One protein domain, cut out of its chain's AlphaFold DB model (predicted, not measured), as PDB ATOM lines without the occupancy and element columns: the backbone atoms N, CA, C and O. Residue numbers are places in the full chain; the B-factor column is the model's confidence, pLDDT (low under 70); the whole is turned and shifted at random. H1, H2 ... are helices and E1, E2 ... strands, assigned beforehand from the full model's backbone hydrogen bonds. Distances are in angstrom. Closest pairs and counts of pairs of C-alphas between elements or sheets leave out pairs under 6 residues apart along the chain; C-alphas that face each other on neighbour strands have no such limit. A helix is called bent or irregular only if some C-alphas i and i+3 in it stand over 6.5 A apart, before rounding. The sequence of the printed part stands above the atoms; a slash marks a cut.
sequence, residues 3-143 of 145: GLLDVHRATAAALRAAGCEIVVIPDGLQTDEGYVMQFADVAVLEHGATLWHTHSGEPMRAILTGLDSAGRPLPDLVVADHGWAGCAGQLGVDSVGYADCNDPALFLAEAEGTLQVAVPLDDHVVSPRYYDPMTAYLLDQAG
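What this domain is: This is residues 3 to 143 of the 145 residues of a protein of Streptomyces sp. SID5998 (UniProt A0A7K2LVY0). Two small sheets make the body: a parallel one, E4, E5 and E6, with H3 and H4 over one face, and an antiparallel one, E1, E2 and E3, with H2 packed on E1 and E2. H1 packs on E2 and grazes the parallel sheet, and H5 packs on H1. The printed part has 141 residues with five named helices and six named strands, in the order H1 E1 E2 E3 H2 E4 H3 E5 H4 E6 H5, of mixed class. It is compact and rounded, with a radius of gyration of the C-alphas of 14.4 A and spans of 38 by 35 by 33 A.

Where its parts are: H1, residues 3 to 17, begins with C-alpha 3 at (-59.502, 14.242, -36.545) and is 23.2 A long; it is irregular, with C-alphas 3 and 6 7.4 A apart. E1 is residues 35 to 39, E2 42 to 47, 15.8 A long, and E3 50 to 52. H2, residues 58 to 69, is 15.9 A long. E4, residues 78 to 81, begins with C-alpha 78 at (-42.526, 14.412, -29.620). H3 is residues 82 to 90, E5 95 to 99, H4 104 to 111 and E6 117 to 120. H5, residues 132 to 141, is 14.3 A long and ends with C-alpha 141 at (-48.061, -4.027, -31.270).

How they stand to each other: E1, E2 and E3 are a meander, each strand the antiparallel neighbour of the one before; both pairs are hairpins. N 37 and O 44 are 2.9 A apart, N 52 and O 45 2.8 A, within hydrogen-bond range. H1 is on this sheet; its closest C-alphas to E2 are those of Arg 9 and Val 42, 6.1 A apart. H1 and H5 touch at a shallow tilt of 30 degrees, the same way, closest at the C-alphas of Val 7 and Thr 135, 6.0 A. H2 touches H3 with residues 58 to 61 alone, closest at the C-alphas of Met 60 and Trp 84, 5.1 A. E4, H3, E5 and E5, H4, E6 are strand-helix-strand units, a helix between parallel neighbour strands, with right-handed crossovers. N 96 and O 78, and N 119 and O 97, are each 2.8 A apart, within range. H3 and H4 form two layers with this sheet, helices on one face, at heights of 7.4 A and 8.4 A. Every O i to N i+4 pair is within range in H2, H3, H4 and H5, and 10 of 11 in H1.

The domain as a whole: The C-alphas farthest apart, of Gly 71 and Val 126, are 41.1 A apart. The printed part has no cut. The links H1 to E1 and E6 to H5 are long. Mean pLDDT of the printed part is 96.4, and no printed residue is under 70.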
ATOM      1  N   GLY A   3     -59.057  15.639 -36.451       90.00
ATOM      2  CA  GLY A   3     -59.502  14.242 -36.545       90.00
ATOM      3  C   GLY A   3     -58.595  13.232 -35.832       90.00
ATOM      4  O   GLY A   3     -59.080  12.188 -35.405       90.00
ATOM      5  N   LEU A   4     -57.314  13.557 -35.630       94.19
ATOM      6  CA  LEU A   4     -56.345  12.695 -34.943       94.19
ATOM      7  C   LEU A   4     -56.312  12.899 -33.422       94.19
ATOM      8  O   LEU A   4     -55.542  12.230 -32.738       94.19
ATOM      9  N   LEU A   5     -57.149  13.783 -32.865       95.19
ATOM     10  CA  LEU A   5     -57.141  14.073 -31.427       95.19
ATOM     11  C   LEU A   5     -57.289  12.803 -30.576       95.19
ATOM     12  O   LEU A   5     -56.575  12.646 -29.589       95.19
ATOM     13  N   ASP A   6     -58.189  11.890 -30.951       95.88
ATOM     14  CA  ASP A   6     -58.405  10.667 -30.171       95.88
ATOM     15  C   ASP A   6     -57.249   9.665 -30.309       95.88
ATOM     16  O   ASP A   6     -56.932   8.970 -29.345       95.88
ATOM     17  N   VAL A   7     -56.568   9.656 -31.464       96.69
ATOM     18  CA  VAL A   7     -55.343   8.871 -31.691       96.69
ATOM     19  C   VAL A   7     -54.255   9.342 -30.731       96.69
ATOM     20  O   VAL A   7     -53.734   8.547 -29.951       96.69
ATOM     21  N   HIS A   8     -53.974  10.648 -30.721       97.62
ATOM     22  CA  HIS A   8     -52.988  11.253 -29.824       97.62
ATOM     23  C   HIS A   8     -53.362  11.069 -28.351       97.62
ATOM     24  O   HIS A   8     -52.511  10.702 -27.544       97.62
ATOM     25  N   ARG A   9     -54.642  11.241 -27.991       97.75
ATOM     26  CA  ARG A   9     -55.130  11.037 -26.619       97.75
ATOM     27  C   ARG A   9     -54.922   9.594 -26.159       97.75
ATOM     28  O   ARG A   9     -54.494   9.371 -25.027       97.75
ATOM     29  N   ALA A  10     -55.262   8.613 -26.995       97.94
ATOM     30  CA  ALA A  10     -55.085   7.202 -26.668       97.94
ATOM     31  C   ALA A  10     -53.599   6.855 -26.496       97.94
ATOM     32  O   ALA A  10     -53.240   6.221 -25.505       97.94
ATOM     33  N   THR A  11     -52.738   7.350 -27.388       97.19
ATOM     34  CA  THR A  11     -51.279   7.211 -27.278       97.19
ATOM     35  C   THR A  11     -50.743   7.841 -25.991       97.19
ATOM     36  O   THR A  11     -50.028   7.181 -25.241       97.19
ATOM     37  N   ALA A  12     -51.135   9.078 -25.670       98.12
ATOM     38  CA  ALA A  12     -50.715   9.762 -24.447       98.12
ATOM     39  C   ALA A  12     -51.168   9.019 -23.179       98.12
ATOM     40  O   ALA A  12     -50.393   8.864 -22.232       98.12
ATOM     41  N   ALA A  13     -52.405   8.511 -23.161       98.38
ATOM     42  CA  ALA A  13     -52.923   7.721 -22.048       98.38
ATOM     43  C   ALA A  13     -52.142   6.410 -21.858       98.38
ATOM     44  O   ALA A  13     -51.812   6.056 -20.725       98.38
ATOM     45  N   ALA A  14     -51.818   5.718 -22.951       98.31
ATOM     46  CA  ALA A  14     -51.072   4.467 -22.924       98.31
ATOM     47  C   ALA A  14     -49.613   4.668 -22.471       98.31
ATOM     48  O   ALA A  14     -49.134   3.958 -21.588       98.31
ATOM     49  N   LEU A  15     -48.936   5.702 -22.980       97.94
ATOM     50  CA  LEU A  15     -47.591   6.085 -22.537       97.94
ATOM     51  C   LEU A  15     -47.569   6.445 -21.048       97.94
ATOM     52  O   LEU A  15     -46.701   5.988 -20.306       97.94
ATOM     53  N   ARG A  16     -48.565   7.202 -20.573       98.00
ATOM     54  CA  ARG A  16     -48.692   7.502 -19.143       98.00
ATOM     55  C   ARG A  16     -48.885   6.235 -18.309       98.00
ATOM     56  O   ARG A  16     -48.269   6.110 -17.253       98.00
ATOM     57  N   ALA A  17     -49.717   5.297 -18.761       98.19
ATOM     58  CA  ALA A  17     -49.920   4.020 -18.076       98.19
ATOM     59  C   ALA A  17     -48.632   3.176 -18.019       98.19
ATOM     60  O   ALA A  17     -48.396   2.487 -17.028       98.19
ATOM     61  N   ALA A  18     -47.772   3.296 -19.033       98.00
ATOM     62  CA  ALA A  18     -46.442   2.691 -19.068       98.00
ATOM     63  C   ALA A  18     -45.388   3.431 -18.212       98.00
ATOM     64  O   ALA A  18     -44.252   2.970 -18.107       98.00
ATOM     65  N   GLY A  19     -45.753   4.543 -17.563       98.00
ATOM     66  CA  GLY A  19     -44.887   5.295 -16.652       98.00
ATOM     67  C   GLY A  19     -44.196   6.512 -17.268       98.00
ATOM     68  O   GLY A  19     -43.347   7.107 -16.607       98.00
ATOM     69  N   CYS A  20     -44.547   6.906 -18.496       98.12
ATOM     70  CA  CYS A  20     -44.036   8.134 -19.102       98.12
ATOM     71  C   CYS A  20     -44.672   9.383 -18.475       98.12
ATOM     72  O   CYS A  20     -45.865   9.415 -18.151       98.12
ATOM     73  N   GLU A  21     -43.890  10.455 -18.374       98.06
ATOM     74  CA  GLU A  21     -44.421  11.793 -18.132       98.06
ATOM     75  C   GLU A  21     -45.008  12.347 -19.436       98.06
ATOM     76  O   GLU A  21     -44.370  12.287 -20.484       98.06
ATOM     77  N   ILE A  22     -46.221  12.906 -19.374       98.19
ATOM     78  CA  ILE A  22     -46.791  13.658 -20.498       98.19
ATOM     79  C   ILE A  22     -46.653  15.142 -20.190       98.19
ATOM     80  O   ILE A  22     -47.204  15.623 -19.197       98.19
ATOM     81  N   VAL A  23     -45.911  15.849 -21.041       97.94
ATOM     82  CA  VAL A  23     -45.592  17.266 -20.852       97.94
ATOM     83  C   VAL A  23     -46.866  18.105 -20.818       97.94
ATOM     84  O   VAL A  23     -47.665  18.099 -21.753       97.94
ATOM     85  N   VAL A  24     -47.021  18.882 -19.747       98.00
ATOM     86  CA  VAL A  24     -48.012  19.963 -19.680       98.00
ATOM     87  C   VAL A  24     -47.414  21.204 -20.335       98.00
ATOM     88  O   VAL A  24     -46.351  21.647 -19.897       98.00
ATOM     89  N   ILE A  25     -48.044  21.769 -21.361       97.94
ATOM     90  CA  ILE A  25     -47.512  22.968 -22.033       97.94
ATOM     91  C   ILE A  25     -47.697  24.224 -21.155       97.94
ATOM     92  O   ILE A  25     -48.590  24.249 -20.311       97.94
ATOM     93  N   PRO A  26     -46.856  25.265 -21.298       97.88
ATOM     94  CA  PRO A  26     -47.126  26.570 -20.696       97.88
ATOM     95  C   PRO A  26     -48.461  27.173 -21.166       97.88
ATOM     96  O   PRO A  26     -48.860  26.978 -22.312       97.88
ATOM     97  N   ASP A  27     -49.113  27.950 -20.302       96.06
ATOM     98  CA  ASP A  27     -50.327  28.693 -20.657       96.06
ATOM     99  C   ASP A  27     -50.019  29.931 -21.516       96.06
ATOM    100  O   ASP A  27     -48.927  30.502 -21.460       96.06
ATOM    101  N   GLY A  28     -51.021  30.402 -22.264       96.38
ATOM    102  CA  GLY A  28     -50.956  31.674 -22.995       96.38
ATOM    103  C   GLY A  28     -50.102  31.644 -24.266       96.38
ATOM    104  O   GLY A  28     -49.736  32.702 -24.777       96.38
ATOM    105  N   LEU A  29     -49.784  30.454 -24.776       98.06
ATOM    106  CA  LEU A  29     -49.062  30.283 -26.032       98.06
ATOM    107  C   LEU A  29     -49.942  30.662 -27.229       98.06
ATOM    108  O   LEU A  29     -51.106  30.268 -27.322       98.06
ATOM    109  N   GLN A  30     -49.365  31.410 -28.165       96.69
ATOM    110  CA  GLN A  30     -50.063  31.922 -29.339       96.69
ATOM    111  C   GLN A  30     -49.137  31.907 -30.564       96.69
ATOM    112  O   GLN A  30     -47.925  32.084 -30.437       96.69
ATOM    113  N   THR A  31     -49.725  31.714 -31.739       96.56
ATOM    114  CA  THR A  31     -49.117  31.900 -33.061       96.56
ATOM    115  C   THR A  31     -49.927  32.918 -33.866       96.56
ATOM    116  O   THR A  31     -50.984  33.377 -33.421       96.56
ATOM    117  N   ASP A  32     -49.481  33.248 -35.076       95.19
ATOM    118  CA  ASP A  32     -50.266  34.104 -35.975       95.19
ATOM    119  C   ASP A  32     -51.599  33.445 -36.391       95.19
ATOM    120  O   ASP A  32     -52.557  34.132 -36.750       95.19
ATOM    121  N   GLU A  33     -51.685  32.114 -36.302       94.69
ATOM    122  CA  GLU A  33     -52.861  31.332 -36.684       94.69
ATOM    123  C   GLU A  33     -53.858  31.128 -35.534       94.69
ATOM    124  O   GLU A  33     -55.047  30.946 -35.792       94.69
ATOM    125  N   GLY A  34     -53.431  31.176 -34.269       96.38
ATOM    126  CA  GLY A  34     -54.330  30.921 -33.142       96.38
ATOM    127  C   GLY A  34     -53.637  30.693 -31.803       96.38
ATOM    128  O   GLY A  34     -52.472  31.034 -31.611       96.38
ATOM    129  N   TYR A  35     -54.375  30.115 -30.860       97.31
ATOM    130  CA  TYR A  35     -53.883  29.768 -29.531       97.31
ATOM    131  C   TYR A  35     -53.437  28.311 -29.488       97.31
ATOM    132  O   TYR A  35     -54.106  27.428 -30.027       97.31
ATOM    133  N   VAL A  36     -52.322  28.046 -28.812       98.00
ATOM    134  CA  VAL A  36     -51.882  26.674 -28.554       98.00
ATOM    135  C   VAL A  36     -52.451  26.247 -27.211       98.00
ATOM    136  O   VAL A  36     -52.066  26.760 -26.163       98.00
ATOM    137  N   MET A  37     -53.398  25.320 -27.261       96.88
ATOM    138  CA  MET A  37     -54.134  24.818 -26.103       96.88
ATOM    139  C   MET A  37     -53.794  23.348 -25.882       96.88
ATOM    140  O   MET A  37     -53.362  22.667 -26.807       96.88
ATOM    141  N   GLN A  38     -54.020  22.825 -24.677       97.25
ATOM    142  CA  GLN A  38     -53.872  21.395 -24.406       97.25
ATOM    143  C   GLN A  38     -55.177  20.814 -23.875       97.25
ATOM    144  O   GLN A  38     -55.705  21.262 -22.857       97.25
ATOM    145  N   PHE A  39     -55.690  19.790 -24.557       94.12
ATOM    146  CA  PHE A  39     -56.887  19.058 -24.152       94.12
ATOM    147  C   PHE A  39     -56.594  17.570 -24.113       94.12
ATOM    148  O   PHE A  39     -56.014  17.031 -25.050       94.12
ATOM    149  N   ALA A  40     -57.032  16.903 -23.042       94.44
ATOM    150  CA  ALA A  40     -56.835  15.463 -22.866       94.44
ATOM    151  C   ALA A  40     -55.379  15.035 -23.145       94.44
ATOM    152  O   ALA A  40     -55.132  14.055 -23.841       94.44
ATOM    153  N   ASP A  41     -54.439  15.829 -22.620       96.88
ATOM    154  CA  ASP A  41     -52.988  15.670 -22.758       96.88
ATOM    155  C   ASP A  41     -52.405  15.903 -24.163       96.88
ATOM    156  O   ASP A  41     -51.196  15.788 -24.346       96.88
ATOM    157  N   VAL A  42     -53.217  16.328 -25.130       98.00
ATOM    158  CA  VAL A  42     -52.797  16.621 -26.506       98.00
ATOM    159  C   VAL A  42     -52.761  18.127 -26.732       98.00
ATOM    160  O   VAL A  42     -53.760  18.816 -26.514       98.00
ATOM    161  N   ALA A  43     -51.614  18.644 -27.170       98.00
ATOM    162  CA  ALA A  43     -51.500  20.030 -27.603       98.00
ATOM    163  C   ALA A  43     -52.136  20.205 -28.993       98.00
ATOM    164  O   ALA A  43     -51.920  19.394 -29.890       98.00
ATOM    165  N   VAL A  44     -52.934  21.255 -29.164       97.31
ATOM    166  CA  VAL A  44     -53.706  21.544 -30.376       97.31
ATOM    167  C   VAL A  44     -53.667  23.034 -30.694       97.31
ATOM    168  O   VAL A  44     -53.524  23.866 -29.796       97.31
ATOM    169  N   LEU A  45     -53.837  23.378 -31.970       97.56
ATOM    170  CA  LEU A  45     -54.100  24.752 -32.386       97.56
ATOM    171  C   LEU A  45     -55.609  25.020 -32.334       97.56
ATOM    172  O   LEU A  45     -56.397  24.285 -32.932       97.56
ATOM    173  N   GLU A  46     -56.006  26.074 -31.634       95.94
ATOM    174  CA  GLU A  46     -57.383  26.547 -31.530       95.94
ATOM    175  C   GLU A  46     -57.512  27.938 -32.153       95.94
ATOM    176  O   GLU A  46     -56.677  28.816 -31.926       95.94
ATOM    177  N   HIS A  47     -58.569  28.145 -32.936       94.44
ATOM    178  CA  HIS A  47     -58.930  29.466 -33.436       94.44
ATOM    179  C   HIS A  47     -60.443  29.569 -33.639       94.44
ATOM    180  O   HIS A  47     -61.033  28.856 -34.451       94.44
ATOM    181  N   GLY A  48     -61.085  30.504 -32.939       91.12
ATOM    182  CA  GLY A  48     -62.513  30.780 -33.110       91.12
ATOM    183  C   GLY A  48     -63.430  29.662 -32.600       91.12
ATOM    184  O   GLY A  48     -64.473  29.407 -33.197       91.12
ATOM    185  N   ALA A  49     -63.053  29.012 -31.498       89.31
ATOM    186  CA  ALA A  49     -63.704  27.858 -30.880       89.31
ATOM    187  C   ALA A  49     -63.696  26.572 -31.730       89.31
ATOM    188  O   ALA A  49     -64.513  25.674 -31.510       89.31
ATOM    189  N   THR A  50     -62.769  26.452 -32.684       90.75
ATOM    190  CA  THR A  50     -62.544  25.228 -33.462       90.75
ATOM    191  C   THR A  50     -61.095  24.767 -33.359       90.75
ATOM    192  O   THR A  50     -60.185  25.566 -33.146       90.75
ATOM    193  N   LEU A  51     -60.878  23.457 -33.508       93.62
ATOM    194  CA  LEU A  51     -59.539  22.878 -33.611       93.62
ATOM    195  C   LEU A  51     -59.056  22.990 -35.053       93.62
ATOM    196  O   LEU A  51     -59.725  22.502 -35.968       93.62
ATOM    197  N   TRP A  52     -57.907  23.623 -35.248       93.25
ATOM    198  CA  TRP A  52     -57.353  23.892 -36.566       93.25
ATOM    199  C   TRP A  52     -56.317  22.853 -36.959       93.25
ATOM    200  O   TRP A  52     -55.526  22.362 -36.155       93.25
ATOM    201  N   HIS A  53     -56.343  22.521 -38.242       93.00
ATOM    202  CA  HIS A  53     -55.290  21.769 -38.893       93.00
ATOM    203  C   HIS A  53     -54.305  22.765 -39.505       93.00
ATOM    204  O   HIS A  53     -54.721  23.653 -40.246       93.00
ATOM    205  N   THR A  54     -53.023  22.628 -39.171       92.75
ATOM    206  CA  THR A  54     -51.962  23.497 -39.679       92.75
ATOM    207  C   THR A  54     -50.735  22.686 -40.067       92.75
ATOM    208  O   THR A  54     -50.374  21.729 -39.381       92.75
ATOM    209  N   HIS A  55     -50.082  23.136 -41.138       94.06
ATOM    210  CA  HIS A  55     -48.778  22.650 -41.583       94.06
ATOM    211  C   HIS A  55     -47.635  23.484 -40.987       94.06
ATOM    212  O   HIS A  55     -46.461  23.165 -41.181       94.06
ATOM    213  N   SER A  56     -47.960  24.558 -40.260       95.75
ATOM    214  CA  SER A  56     -46.988  25.418 -39.601       95.75
ATOM    215  C   SER A  56     -46.331  24.707 -38.419       95.75
ATOM    216  O   SER A  56     -46.986  24.057 -37.602       95.75
ATOM    217  N   GLY A  57     -45.015  24.877 -38.298       97.25
ATOM    218  CA  GLY A  57     -44.247  24.465 -37.124       97.25
ATOM    219  C   GLY A  57     -44.280  25.475 -35.974       97.25
ATOM    220  O   GLY A  57     -43.724  25.208 -34.909       97.25
ATOM    221  N   GLU A  58     -44.904  26.640 -36.162       98.06
ATOM    222  CA  GLU A  58     -44.951  27.698 -35.147       98.06
ATOM    223  C   GLU A  58     -45.546  27.256 -33.806       98.06
ATOM    224  O   GLU A  58     -44.953  27.607 -32.784       98.06
ATOM    225  N   PRO A  59     -46.628  26.450 -33.744       98.31
ATOM    226  CA  PRO A  59     -47.154  26.003 -32.458       98.31
ATOM    227  C   PRO A  59     -46.143  25.174 -31.659       98.31
ATOM    228  O   PRO A  59     -45.953  25.406 -30.465       98.31
ATOM    229  N   MET A  60     -45.426  24.258 -32.322       98.50
ATOM    230  CA  MET A  60     -44.366  23.474 -31.683       98.50
ATOM    231  C   MET A  60     -43.220  24.376 -31.216       98.50
ATOM    232  O   MET A  60     -42.739  24.247 -30.090       98.50
ATOM    233  N   ARG A  61     -42.813  25.346 -32.042       98.56
ATOM    234  CA  ARG A  61     -41.787  26.328 -31.664       98.56
ATOM    235  C   ARG A  61     -42.204  27.150 -30.445       98.56
ATOM    236  O   ARG A  61     -41.359  27.402 -29.584       98.56
ATOM    237  N   ALA A  62     -43.476  27.539 -30.353       98.56
ATOM    238  CA  ALA A  62     -44.026  28.257 -29.208       98.56
ATOM    239  C   ALA A  62     -43.986  27.395 -27.937       98.56
ATOM    240  O   ALA A  62     -43.540  27.877 -26.897       98.56
ATOM    241  N   ILE A  63     -44.360  26.111 -28.026       98.69
ATOM    242  CA  ILE A  63     -44.285  25.164 -26.901       98.69
ATOM    243  C   ILE A  63     -42.844  25.016 -26.404       98.69
ATOM    244  O   ILE A  63     -42.587  25.230 -25.219       98.69
ATOM    245  N   LEU A  64     -41.898  24.683 -27.289       98.56
ATOM    246  CA  LEU A  64     -40.509  24.422 -26.895       98.56
ATOM    247  C   LEU A  64     -39.826  25.683 -26.343       98.56
ATOM    248  O   LEU A  64     -39.189  25.625 -25.296       98.56
ATOM    249  N   THR A  65     -40.036  26.840 -26.983       98.31
ATOM    250  CA  THR A  65     -39.550  28.137 -26.470       98.31
ATOM    251  C   THR A  65     -40.166  28.472 -25.112       98.31
ATOM    252  O   THR A  65     -39.482  28.987 -24.228       98.31
ATOM    253  N   GLY A  66     -41.460  28.193 -24.934       98.31
ATOM    254  CA  GLY A  66     -42.168  28.438 -23.683       98.31
ATOM    255  C   GLY A  66     -41.654  27.568 -22.536       98.31
ATOM    256  O   GLY A  66     -41.495  28.066 -21.421       98.31
ATOM    257  N   LEU A  67     -41.368  26.289 -22.797       98.50
ATOM    258  CA  LEU A  67     -40.771  25.377 -21.816       98.50
ATOM    259  C   LEU A  67     -39.379  25.855 -21.395       98.50
ATOM    260  O   LEU A  67     -39.133  26.007 -20.196       98.50
ATOM    261  N   ASP A  68     -38.519  26.170 -22.365       97.94
ATOM    262  CA  ASP A  68     -37.166  26.677 -22.115       97.94
ATOM    263  C   ASP A  68     -37.191  27.993 -21.317       97.94
ATOM    264  O   ASP A  68     -36.541  28.122 -20.279       97.94
ATOM    265  N   SER A  69     -38.052  28.937 -21.712       97.75
ATOM    266  CA  SER A  69     -38.224  30.224 -21.017       97.75
ATOM    267  C   SER A  69     -38.716  30.068 -19.575       97.75
ATOM    268  O   SER A  69     -38.394  30.887 -18.715       97.75
ATOM    269  N   ALA A  70     -39.494  29.019 -19.295       97.44
ATOM    270  CA  ALA A  70     -39.953  28.678 -17.953       97.44
ATOM    271  C   ALA A  70     -38.919  27.865 -17.144       97.44
ATOM    272  O   ALA A  70     -39.209  27.483 -16.009       97.44
ATOM    273  N   GLY A  71     -37.739  27.577 -17.707       97.50
ATOM    274  CA  GLY A  71     -36.714  26.735 -17.089       97.50
ATOM    275  C   GLY A  71     -37.151  25.277 -16.920       97.50
ATOM    276  O   GLY A  71     -36.694  24.603 -15.995       97.50
ATOM    277  N   ARG A  72     -38.078  24.805 -17.760       97.69
ATOM    278  CA  ARG A  72     -38.600  23.435 -17.735       97.69
ATOM    279  C   ARG A  72     -37.840  22.563 -18.737       97.69
ATOM    280  O   ARG A  72     -37.438  23.066 -19.784       97.69
ATOM    281  N   PRO A  73     -37.652  21.265 -18.443       96.75
ATOM    282  CA  PRO A  73     -37.039  20.354 -19.399       96.75
ATOM    283  C   PRO A  73     -37.875  20.271 -20.683       96.75
ATOM    284  O   PRO A  73     -39.108  20.336 -20.644       96.75
ATOM    285  N   LEU A  74     -37.186  20.128 -21.816       97.94
ATOM    286  CA  LEU A  74     -37.815  19.785 -23.089       97.94
ATOM    287  C   LEU A  74     -38.266  18.314 -23.068       97.94
ATOM    288  O   LEU A  74     -37.686  17.523 -22.323       97.94
ATOM    289  N   PRO A  75     -39.289  17.938 -23.855       98.00
ATOM    290  CA  PRO A  75     -39.665  16.536 -24.007       98.00
ATOM    291  C   PRO A  75     -38.512  15.716 -24.596       98.00
ATOM    292  O   PRO A  75     -37.837  16.175 -25.515       98.00
ATOM    293  N   ASP A  76     -38.354  14.480 -24.121       98.25
ATOM    294  CA  ASP A  76     -37.432  13.511 -24.727       98.25
ATOM    295  C   ASP A  76     -37.948  12.997 -26.079       98.25
ATOM    296  O   ASP A  76     -37.162  12.577 -26.916       98.25
ATOM    297  N   LEU A  77     -39.270  13.015 -26.289       98.25
ATOM    298  CA  LEU A  77     -39.931  12.553 -27.507       98.25
ATOM    299  C   LEU A  77     -41.158  13.416 -27.814       98.25
ATOM    300  O   LEU A  77     -41.995  13.662 -26.943       98.25
ATOM    301  N   VAL A  78     -41.310  13.803 -29.076       98.56
ATOM    302  CA  VAL A  78     -42.526  14.412 -29.620       98.56
ATOM    303  C   VAL A  78     -43.235  13.415 -30.532       98.56
ATOM    304  O   VAL A  78     -42.653  12.910 -31.486       98.56
ATOM    305  N   VAL A  79     -44.520  13.166 -30.274       97.88
ATOM    306  CA  VAL A  79     -45.417  12.465 -31.207       97.88
ATOM    307  C   VAL A  79     -46.425  13.488 -31.710       97.88
ATOM    308  O   VAL A  79     -47.211  14.005 -30.918       97.88
ATOM    309  N   ALA A  80     -46.357  13.852 -32.989       97.38
ATOM    310  CA  ALA A  80     -47.136  14.973 -33.513       97.38
ATOM    311  C   ALA A  80     -47.457  14.838 -35.009       97.38
ATOM    312  O   ALA A  80     -47.037  13.900 -35.680       97.38
ATOM    313  N   ASP A  81     -48.217  15.797 -35.531       94.75
ATOM    314  CA  ASP A  81     -48.545  15.890 -36.954       94.75
ATOM    315  C   ASP A  81     -47.445  16.641 -37.728       94.75
ATOM    316  O   ASP A  81     -46.574  17.277 -37.125       94.75
ATOM    317  N   HIS A  82     -47.489  16.593 -39.061       93.06
ATOM    318  CA  HIS A  82     -46.385  16.968 -39.953       93.06
ATOM    319  C   HIS A  82     -45.649  18.279 -39.619       93.06
ATOM    320  O   HIS A  82     -44.425  18.266 -39.469       93.06
ATOM    321  N   GLY A  83     -46.346  19.405 -39.440       94.44
ATOM    322  CA  GLY A  83     -45.694  20.696 -39.180       94.44
ATOM    323  C   GLY A  83     -44.985  20.733 -37.825       94.44
ATOM    324  O   GLY A  83     -43.903  21.303 -37.669       94.44
ATOM    325  N   TRP A  84     -45.580  20.067 -36.840       97.56
ATOM    326  CA  TRP A  84     -45.150  20.092 -35.450       97.56
ATOM    327  C   TRP A  84     -44.000  19.112 -35.224       97.56
ATOM    328  O   TRP A  84     -42.971  19.504 -34.675       97.56
ATOM    329  N   ALA A  85     -44.132  17.874 -35.708       97.94
ATOM    330  CA  ALA A  85     -43.075  16.867 -35.649       97.94
ATOM    331  C   ALA A  85     -41.830  17.320 -36.425       97.94
ATOM    332  O   ALA A  85     -40.713  17.201 -35.925       97.94
ATOM    333  N   GLY A  86     -42.014  17.921 -37.608       97.19
ATOM    334  CA  GLY A  86     -40.908  18.463 -38.396       97.19
ATOM    335  C   GLY A  86     -40.157  19.578 -37.664       97.19
ATOM    336  O   GLY A  86     -38.927  19.588 -37.646       97.19
ATOM    337  N   CYS A  87     -40.878  20.490 -37.004       98.19
ATOM    338  CA  CYS A  87     -40.253  21.548 -36.211       98.19
ATOM    339  C   CYS A  87     -39.491  21.000 -34.996       98.19
ATOM    340  O   CYS A  87     -38.401  21.489 -34.705       98.19
ATOM    341  N   ALA A  88     -40.049  20.019 -34.282       98.50
ATOM    342  CA  ALA A  88     -39.387  19.398 -33.138       98.50
ATOM    343  C   ALA A  88     -38.087  18.693 -33.558       98.50
ATOM    344  O   ALA A  88     -37.031  18.982 -32.990       98.50
ATOM    345  N   GLY A  89     -38.135  17.883 -34.622       97.75
ATOM    346  CA  GLY A  89     -36.958  17.213 -35.181       97.75
ATOM    347  C   GLY A  89     -35.865  18.195 -35.615       97.75
ATOM    348  O   GLY A  89     -34.703  18.044 -35.248       97.75
ATOM    349  N   GLN A  90     -36.229  19.282 -36.307       97.31
ATOM    350  CA  GLN A  90     -35.273  20.336 -36.689       97.31
ATOM    351  C   GLN A  90     -34.615  21.041 -35.495       97.31
ATOM    352  O   GLN A  90     -33.515  21.578 -35.626       97.31
ATOM    353  N   LEU A  91     -35.288  21.072 -34.343       97.56
ATOM    354  CA  LEU A  91     -34.770  21.642 -33.099       97.56
ATOM    355  C   LEU A  91     -34.029  20.605 -32.238       97.56
ATOM    356  O   LEU A  91     -33.608  20.931 -31.131       97.56
ATOM    357  N   GLY A  92     -33.821  19.391 -32.757       96.81
ATOM    358  CA  GLY A  92     -33.038  18.341 -32.112       96.81
ATOM    359  C   GLY A  92     -33.800  17.532 -31.064       96.81
ATOM    360  O   GLY A  92     -33.162  16.872 -30.249       96.81
ATOM    361  N   VAL A  93     -35.135  17.588 -31.061       98.38
ATOM    362  CA  VAL A  93     -35.978  16.741 -30.209       98.38
ATOM    363  C   VAL A  93     -36.361  15.485 -30.986       98.38
ATOM    364  O   VAL A  93     -36.900  15.593 -32.094       98.38
ATOM    365  N   ASP A  94     -36.132  14.303 -30.410       98.38
ATOM    366  CA  ASP A  94     -36.555  13.048 -31.035       98.38
ATOM    367  C   ASP A  94     -38.055  13.093 -31.320       98.38
ATOM    368  O   ASP A  94     -38.859  13.526 -30.494       98.38
ATOM    369  N   SER A  95     -38.434  12.711 -32.537       98.31
ATOM    370  CA  SER A  95     -39.773  12.987 -33.044       98.31
ATOM    371  C   SER A  95     -40.311  11.840 -33.896       98.31
ATOM    372  O   SER A  95     -39.604  11.306 -34.753       98.31
ATOM    373  N   VAL A  96     -41.581  11.498 -33.681       97.56
ATOM    374  CA  VAL A  96     -42.399  10.616 -34.523       97.56
ATOM    375  C   VAL A  96     -43.532  11.448 -35.109       97.56
ATOM    376  O   VAL A  96     -44.223  12.169 -34.386       97.56
ATOM    377  N   GLY A  97     -43.713  11.361 -36.423       96.31
ATOM    378  CA  GLY A  97     -44.660  12.201 -37.147       96.31
ATOM    379  C   GLY A  97     -45.712  11.403 -37.906       96.31
ATOM    380  O   GLY A  97     -45.345  10.494 -38.644       96.31
ATOM    381  N   TYR A  98     -46.992  11.757 -37.786       95.25
ATOM    382  CA  TYR A  98     -48.024  11.291 -38.725       95.25
ATOM    383  C   TYR A  98     -47.961  12.125 -40.008       95.25
ATOM    384  O   TYR A  98     -47.934  13.357 -39.936       95.25
ATOM    385  N   ALA A  99     -47.913  11.461 -41.164       94.50
ATOM    386  CA  ALA A  99     -47.754  12.108 -42.462       94.50
ATOM    387  C   ALA A  99     -48.723  11.538 -43.502       94.50
ATOM    388  O   ALA A  99     -48.684  10.338 -43.797       94.50
ATOM    389  N   ASP A 100     -49.534  12.407 -44.100       93.88
ATOM    390  CA  ASP A 100     -50.309  12.068 -45.290       93.88
ATOM    391  C   ASP A 100     -49.393  12.104 -46.532       93.88
ATOM    392  O   ASP A 100     -48.280  12.637 -46.532       93.88
ATOM    393  N   CYS A 101     -49.816  11.471 -47.621       92.81
ATOM    394  CA  CYS A 101     -49.088  11.377 -48.880       92.81
ATOM    395  C   CYS A 101     -48.738  12.742 -49.501       92.81
ATOM    396  O   CYS A 101     -47.817  12.827 -50.317       92.81
ATOM    397  N   ASN A 102     -49.456  13.802 -49.125       91.56
ATOM    398  CA  ASN A 102     -49.196  15.187 -49.510       91.56
ATOM    399  C   ASN A 102     -48.256  15.937 -48.543       91.56
ATOM    400  O   ASN A 102     -47.940  17.093 -48.828       91.56
ATOM    401  N   ASP A 103     -47.744  15.285 -47.491       93.69
ATOM    402  CA  ASP A 103     -46.773  15.821 -46.527       93.69
ATOM    403  C   ASP A 103     -45.366  15.207 -46.710       93.69
ATOM    404  O   ASP A 103     -44.826  14.552 -45.810       93.69
ATOM    405  N   PRO A 104     -44.692  15.423 -47.859       94.50
ATOM    406  CA  PRO A 104     -43.426  14.758 -48.183       94.50
ATOM    407  C   PRO A 104     -42.282  15.095 -47.211       94.50
ATOM    408  O   PRO A 104     -41.288  14.374 -47.151       94.50
ATOM    409  N   ALA A 105     -42.404  16.197 -46.464       95.06
ATOM    410  CA  ALA A 105     -41.352  16.714 -45.599       95.06
ATOM    411  C   ALA A 105     -40.956  15.732 -44.486       95.06
ATOM    412  O   ALA A 105     -39.767  15.597 -44.210       95.06
ATOM    413  N   LEU A 106     -41.912  15.022 -43.875       96.50
ATOM    414  CA  LEU A 106     -41.592  14.071 -42.806       96.50
ATOM    415  C   LEU A 106     -40.882  12.819 -43.321       96.50
ATOM    416  O   LEU A 106     -39.961  12.337 -42.672       96.50
ATOM    417  N   PHE A 107     -41.253  12.331 -44.505       97.38
ATOM    418  CA  PHE A 107     -40.567  11.202 -45.135       97.38
ATOM    419  C   PHE A 107     -39.120  11.554 -45.497       97.38
ATOM    420  O   PHE A 107     -38.216  10.737 -45.333       97.38
ATOM    421  N   LEU A 108     -38.882  12.789 -45.955       96.88
ATOM    422  CA  LEU A 108     -37.522  13.280 -46.169       96.88
ATOM    423  C   LEU A 108     -36.767  13.410 -44.840       96.88
ATOM    424  O   LEU A 108     -35.629  12.963 -44.747       96.88
ATOM    425  N   ALA A 109     -37.408  13.963 -43.808       97.00
ATOM    426  CA  ALA A 109     -36.805  14.113 -42.488       97.00
ATOM    427  C   ALA A 109     -36.411  12.764 -41.867       97.00
ATOM    428  O   ALA A 109     -35.354  12.676 -41.247       97.00
ATOM    429  N   GLU A 110     -37.212  11.711 -42.058       98.06
ATOM    430  CA  GLU A 110     -36.865  10.341 -41.662       98.06
ATOM    431  C   GLU A 110     -35.650   9.830 -42.449       98.06
ATOM    432  O   GLU A 110     -34.674   9.365 -41.859       98.06
ATOM    433  N   ALA A 111     -35.652   9.984 -43.777       97.44
ATOM    434  CA  ALA A 111     -34.538   9.562 -44.630       97.44
ATOM    435  C   ALA A 111     -33.217  10.294 -44.316       97.44
ATOM    436  O   ALA A 111     -32.136   9.732 -44.500       97.44
ATOM    437  N   GLU A 112     -33.296  11.538 -43.842       96.88
ATOM    438  CA  GLU A 112     -32.155  12.365 -43.431       96.88
ATOM    439  C   GLU A 112     -31.766  12.174 -41.953       96.88
ATOM    440  O   GLU A 112     -30.754  12.723 -41.514       96.88
ATOM    441  N   GLY A 113     -32.539  11.406 -41.175       96.50
ATOM    442  CA  GLY A 113     -32.299  11.171 -39.747       96.50
ATOM    443  C   GLY A 113     -32.631  12.362 -38.837       96.50
ATOM    444  O   GLY A 113     -32.166  12.410 -37.703       96.50
ATOM    445  N   THR A 114     -33.411  13.330 -39.326       96.88
ATOM    446  CA  THR A 114     -33.943  14.455 -38.529       96.88
ATOM    447  C   THR A 114     -35.215  14.060 -37.765       96.88
ATOM    448  O   THR A 114     -35.531  14.646 -36.733       96.88
ATOM    449  N   LEU A 115     -35.951  13.067 -38.267       97.75
ATOM    450  CA  LEU A 115     -37.130  12.463 -37.644       97.75
ATOM    451  C   LEU A 115     -36.834  10.983 -37.371       97.75
ATOM    452  O   LEU A 115     -36.206  10.331 -38.201       97.75
ATOM    453  N   GLN A 116     -37.303  10.442 -36.245       97.56
ATOM    454  CA  GLN A 116     -37.093   9.029 -35.912       97.56
ATOM    455  C   GLN A 116     -37.947   8.114 -36.791       97.56
ATOM    456  O   GLN A 116     -37.444   7.126 -37.319       97.56
ATOM    457  N   VAL A 117     -39.239   8.436 -36.928       96.94
ATOM    458  CA  VAL A 117     -40.191   7.659 -37.736       96.94
ATOM    459  C   VAL A 117     -41.237   8.576 -38.362       96.94
ATOM    460  O   VAL A 117     -41.866   9.373 -37.656       96.94
ATOM    461  N   ALA A 118     -41.478   8.410 -39.662       96.94
ATOM    462  CA  ALA A 118     -42.668   8.927 -40.333       96.94
ATOM    463  C   ALA A 118     -43.724   7.815 -40.417       96.94
ATOM    464  O   ALA A 118     -43.495   6.770 -41.020       96.94
ATOM    465  N   VAL A 119     -44.894   8.022 -39.812       95.12
ATOM    466  CA  VAL A 119     -46.031   7.095 -39.864       95.12
ATOM    467  C   VAL A 119     -46.942   7.515 -41.022       95.12
ATOM    468  O   VAL A 119     -47.636   8.527 -40.890       95.12
ATOM    469  N   PRO A 120     -46.978   6.769 -42.145       94.38
ATOM    470  CA  PRO A 120     -47.852   7.102 -43.262       94.38
ATOM    471  C   PRO A 120     -49.317   6.906 -42.856       94.38
ATOM    472  O   PRO A 120     -49.702   5.810 -42.440       94.38
ATOM    473  N   LEU A 121     -50.133   7.951 -42.978       92.50
ATOM    474  CA  LEU A 121     -51.530   7.956 -42.544       92.50
ATOM    475  C   LEU A 121     -52.334   9.020 -43.301       92.50
ATOM    476  O   LEU A 121     -51.899  10.158 -43.374       92.50
ATOM    477  N   ASP A 122     -53.532   8.677 -43.785       93.75
ATOM    478  CA  ASP A 122     -54.532   9.678 -44.197       93.75
ATOM    479  C   ASP A 122     -55.015  10.419 -42.946       93.75
ATOM    480  O   ASP A 122     -55.695   9.841 -42.088       93.75
ATOM    481  N   ASP A 123     -54.620  11.678 -42.805       91.50
ATOM    482  CA  ASP A 123     -54.817  12.469 -41.594       91.50
ATOM    483  C   ASP A 123     -56.141  13.268 -41.598       91.50
ATOM    484  O   ASP A 123     -56.456  13.998 -40.643       91.50
ATOM    485  N   HIS A 124     -56.958  13.051 -42.644       91.50
ATOM    486  CA  HIS A 124     -58.240  13.704 -42.868       91.50
ATOM    487  C   HIS A 124     -59.324  12.762 -43.425       91.50
ATOM    488  O   HIS A 124     -60.017  13.050 -44.408       91.50
ATOM    489  N   VAL A 125     -59.565  11.649 -42.734       93.38
ATOM    490  CA  VAL A 125     -60.675  10.753 -43.082       93.38
ATOM    491  C   VAL A 125     -62.042  11.349 -42.709       93.38
ATOM    492  O   VAL A 125     -62.192  12.113 -41.755       93.38
ATOM    493  N   VAL A 126     -63.092  10.913 -43.416       93.50
ATOM    494  CA  VAL A 126     -64.479  11.399 -43.234       93.50
ATOM    495  C   VAL A 126     -64.989  11.263 -41.793       93.50
ATOM    496  O   VAL A 126     -65.747  12.107 -41.319       93.50
ATOM    497  N   SER A 127     -64.619  10.182 -41.106       95.38
ATOM    498  CA  SER A 127     -65.017   9.924 -39.722       95.38
ATOM    499  C   SER A 127     -63.787   9.594 -38.886       95.38
ATOM    500  O   SER A 127     -63.188   8.546 -39.125       95.38
ATOM    501  N   PRO A 128     -63.458  10.385 -37.848       94.00
ATOM    502  CA  PRO A 128     -62.349  10.084 -36.937       94.00
ATOM    503  C   PRO A 128     -62.401   8.675 -36.326       94.00
ATOM    504  O   PRO A 128     -61.373   8.104 -35.993       94.00
ATOM    505  N   ARG A 129     -63.593   8.064 -36.247       95.81
ATOM    506  CA  ARG A 129     -63.785   6.682 -35.765       95.81
ATOM    507  C   ARG A 129     -63.146   5.617 -36.647       95.81
ATOM    508  O   ARG A 129     -63.049   4.464 -36.245       95.81
ATOM    509  N   TYR A 130     -62.737   5.971 -37.861       96.69
ATOM    510  CA  TYR A 130     -61.999   5.059 -38.728       96.69
ATOM    511  C   TYR A 130     -60.563   4.835 -38.247       96.69
ATOM    512  O   TYR A 130     -59.958   3.840 -38.641       96.69
ATOM    513  N   TYR A 131     -60.048   5.682 -37.351       96.69
ATOM    514  CA  TYR A 131     -58.753   5.467 -36.715       96.69
ATOM    515  C   TYR A 131     -58.806   4.455 -35.563       96.69
ATOM    516  O   TYR A 131     -57.781   3.841 -35.285       96.69
ATOM    517  N   ASP A 132     -59.970   4.205 -34.943       96.31
ATOM    518  CA  ASP A 132     -60.092   3.345 -33.751       96.31
ATOM    519  C   ASP A 132     -59.412   1.960 -33.923       96.31
ATOM    520  O   ASP A 132     -58.628   1.574 -33.048       96.31
ATOM    521  N   PRO A 133     -59.612   1.209 -35.034       96.75
ATOM    522  CA  PRO A 133     -58.951  -0.086 -35.221       96.75
ATOM    523  C   PRO A 133     -57.434   0.037 -35.392       96.75
ATOM    524  O   PRO A 133     -56.690  -0.817 -34.916       96.75
ATOM    525  N   MET A 134     -56.975   1.098 -36.062       95.31
ATOM    526  CA  MET A 134     -55.552   1.372 -36.257       95.31
ATOM    527  C   MET A 134     -54.889   1.723 -34.924       95.31
ATOM    528  O   MET A 134     -53.848   1.162 -34.601       95.31
ATOM    529  N   THR A 135     -55.495   2.607 -34.131       96.50
ATOM    530  CA  THR A 135     -54.987   2.985 -32.810       96.50
ATOM    531  C   THR A 135     -54.889   1.768 -31.896       96.50
ATOM    532  O   THR A 135     -53.839   1.550 -31.298       96.50
ATOM    533  N   ALA A 136     -55.931   0.932 -31.835       97.56
ATOM    534  CA  ALA A 136     -55.903  -0.298 -31.042       97.56
ATOM    535  C   ALA A 136     -54.784  -1.251 -31.492       97.56
ATOM    536  O   ALA A 136     -54.046  -1.774 -30.661       97.56
ATOM    537  N   TYR A 137     -54.628  -1.439 -32.805       96.44
ATOM    538  CA  TYR A 137     -53.567  -2.271 -33.366       96.44
ATOM    539  C   TYR A 137     -52.167  -1.740 -33.024       96.44
ATOM    540  O   TYR A 137     -51.316  -2.505 -32.585       96.44
ATOM    541  N   LEU A 138     -51.922  -0.437 -33.190       94.00
ATOM    542  CA  LEU A 138     -50.616   0.165 -32.907       94.00
ATOM    543  C   LEU A 138     -50.247   0.066 -31.423       94.00
ATOM    544  O   LEU A 138     -49.101  -0.249 -31.106       94.00
ATOM    545  N   LEU A 139     -51.207   0.288 -30.518       97.12
ATOM    546  CA  LEU A 139     -50.976   0.148 -29.079       97.12
ATOM    547  C   LEU A 139     -50.688  -1.306 -28.684       97.12
ATOM    548  O   LEU A 139     -49.751  -1.546 -27.928       97.12
ATOM    549  N   ASP A 140     -51.420  -2.279 -29.235       98.00
ATOM    550  CA  ASP A 140     -51.154  -3.707 -29.007       98.00
ATOM    551  C   ASP A 140     -49.754  -4.112 -29.491       98.00
ATOM    552  O   ASP A 140     -48.977  -4.695 -28.735       98.00
ATOM    553  N   GLN A 141     -49.382  -3.721 -30.714       97.00
ATOM    554  CA  GLN A 141     -48.061  -4.027 -31.270       97.00
ATOM    555  C   GLN A 141     -46.915  -3.358 -30.504       97.00
ATOM    556  O   GLN A 141     -45.813  -3.904 -30.451       97.00
ATOM    557  N   ALA A 142     -47.168  -2.205 -29.882       94.69
ATOM    558  CA  ALA A 142     -46.210  -1.536 -29.009       94.69
ATOM    559  C   ALA A 142     -46.145  -2.139 -27.590       94.69
ATOM    560  O   ALA A 142     -45.294  -1.731 -26.801       94.69
ATOM    561  N   GLY A 143     -47.021  -3.092 -27.242       97.62
ATOM    562  CA  GLY A 143     -47.142  -3.617 -25.878       97.62
ATOM    563  C   GLY A 143     -47.720  -2.599 -24.889       97.62
ATOM    564  O   GLY A 143     -47.381  -2.631 -23.707       97.62
TER     565      GLY A 143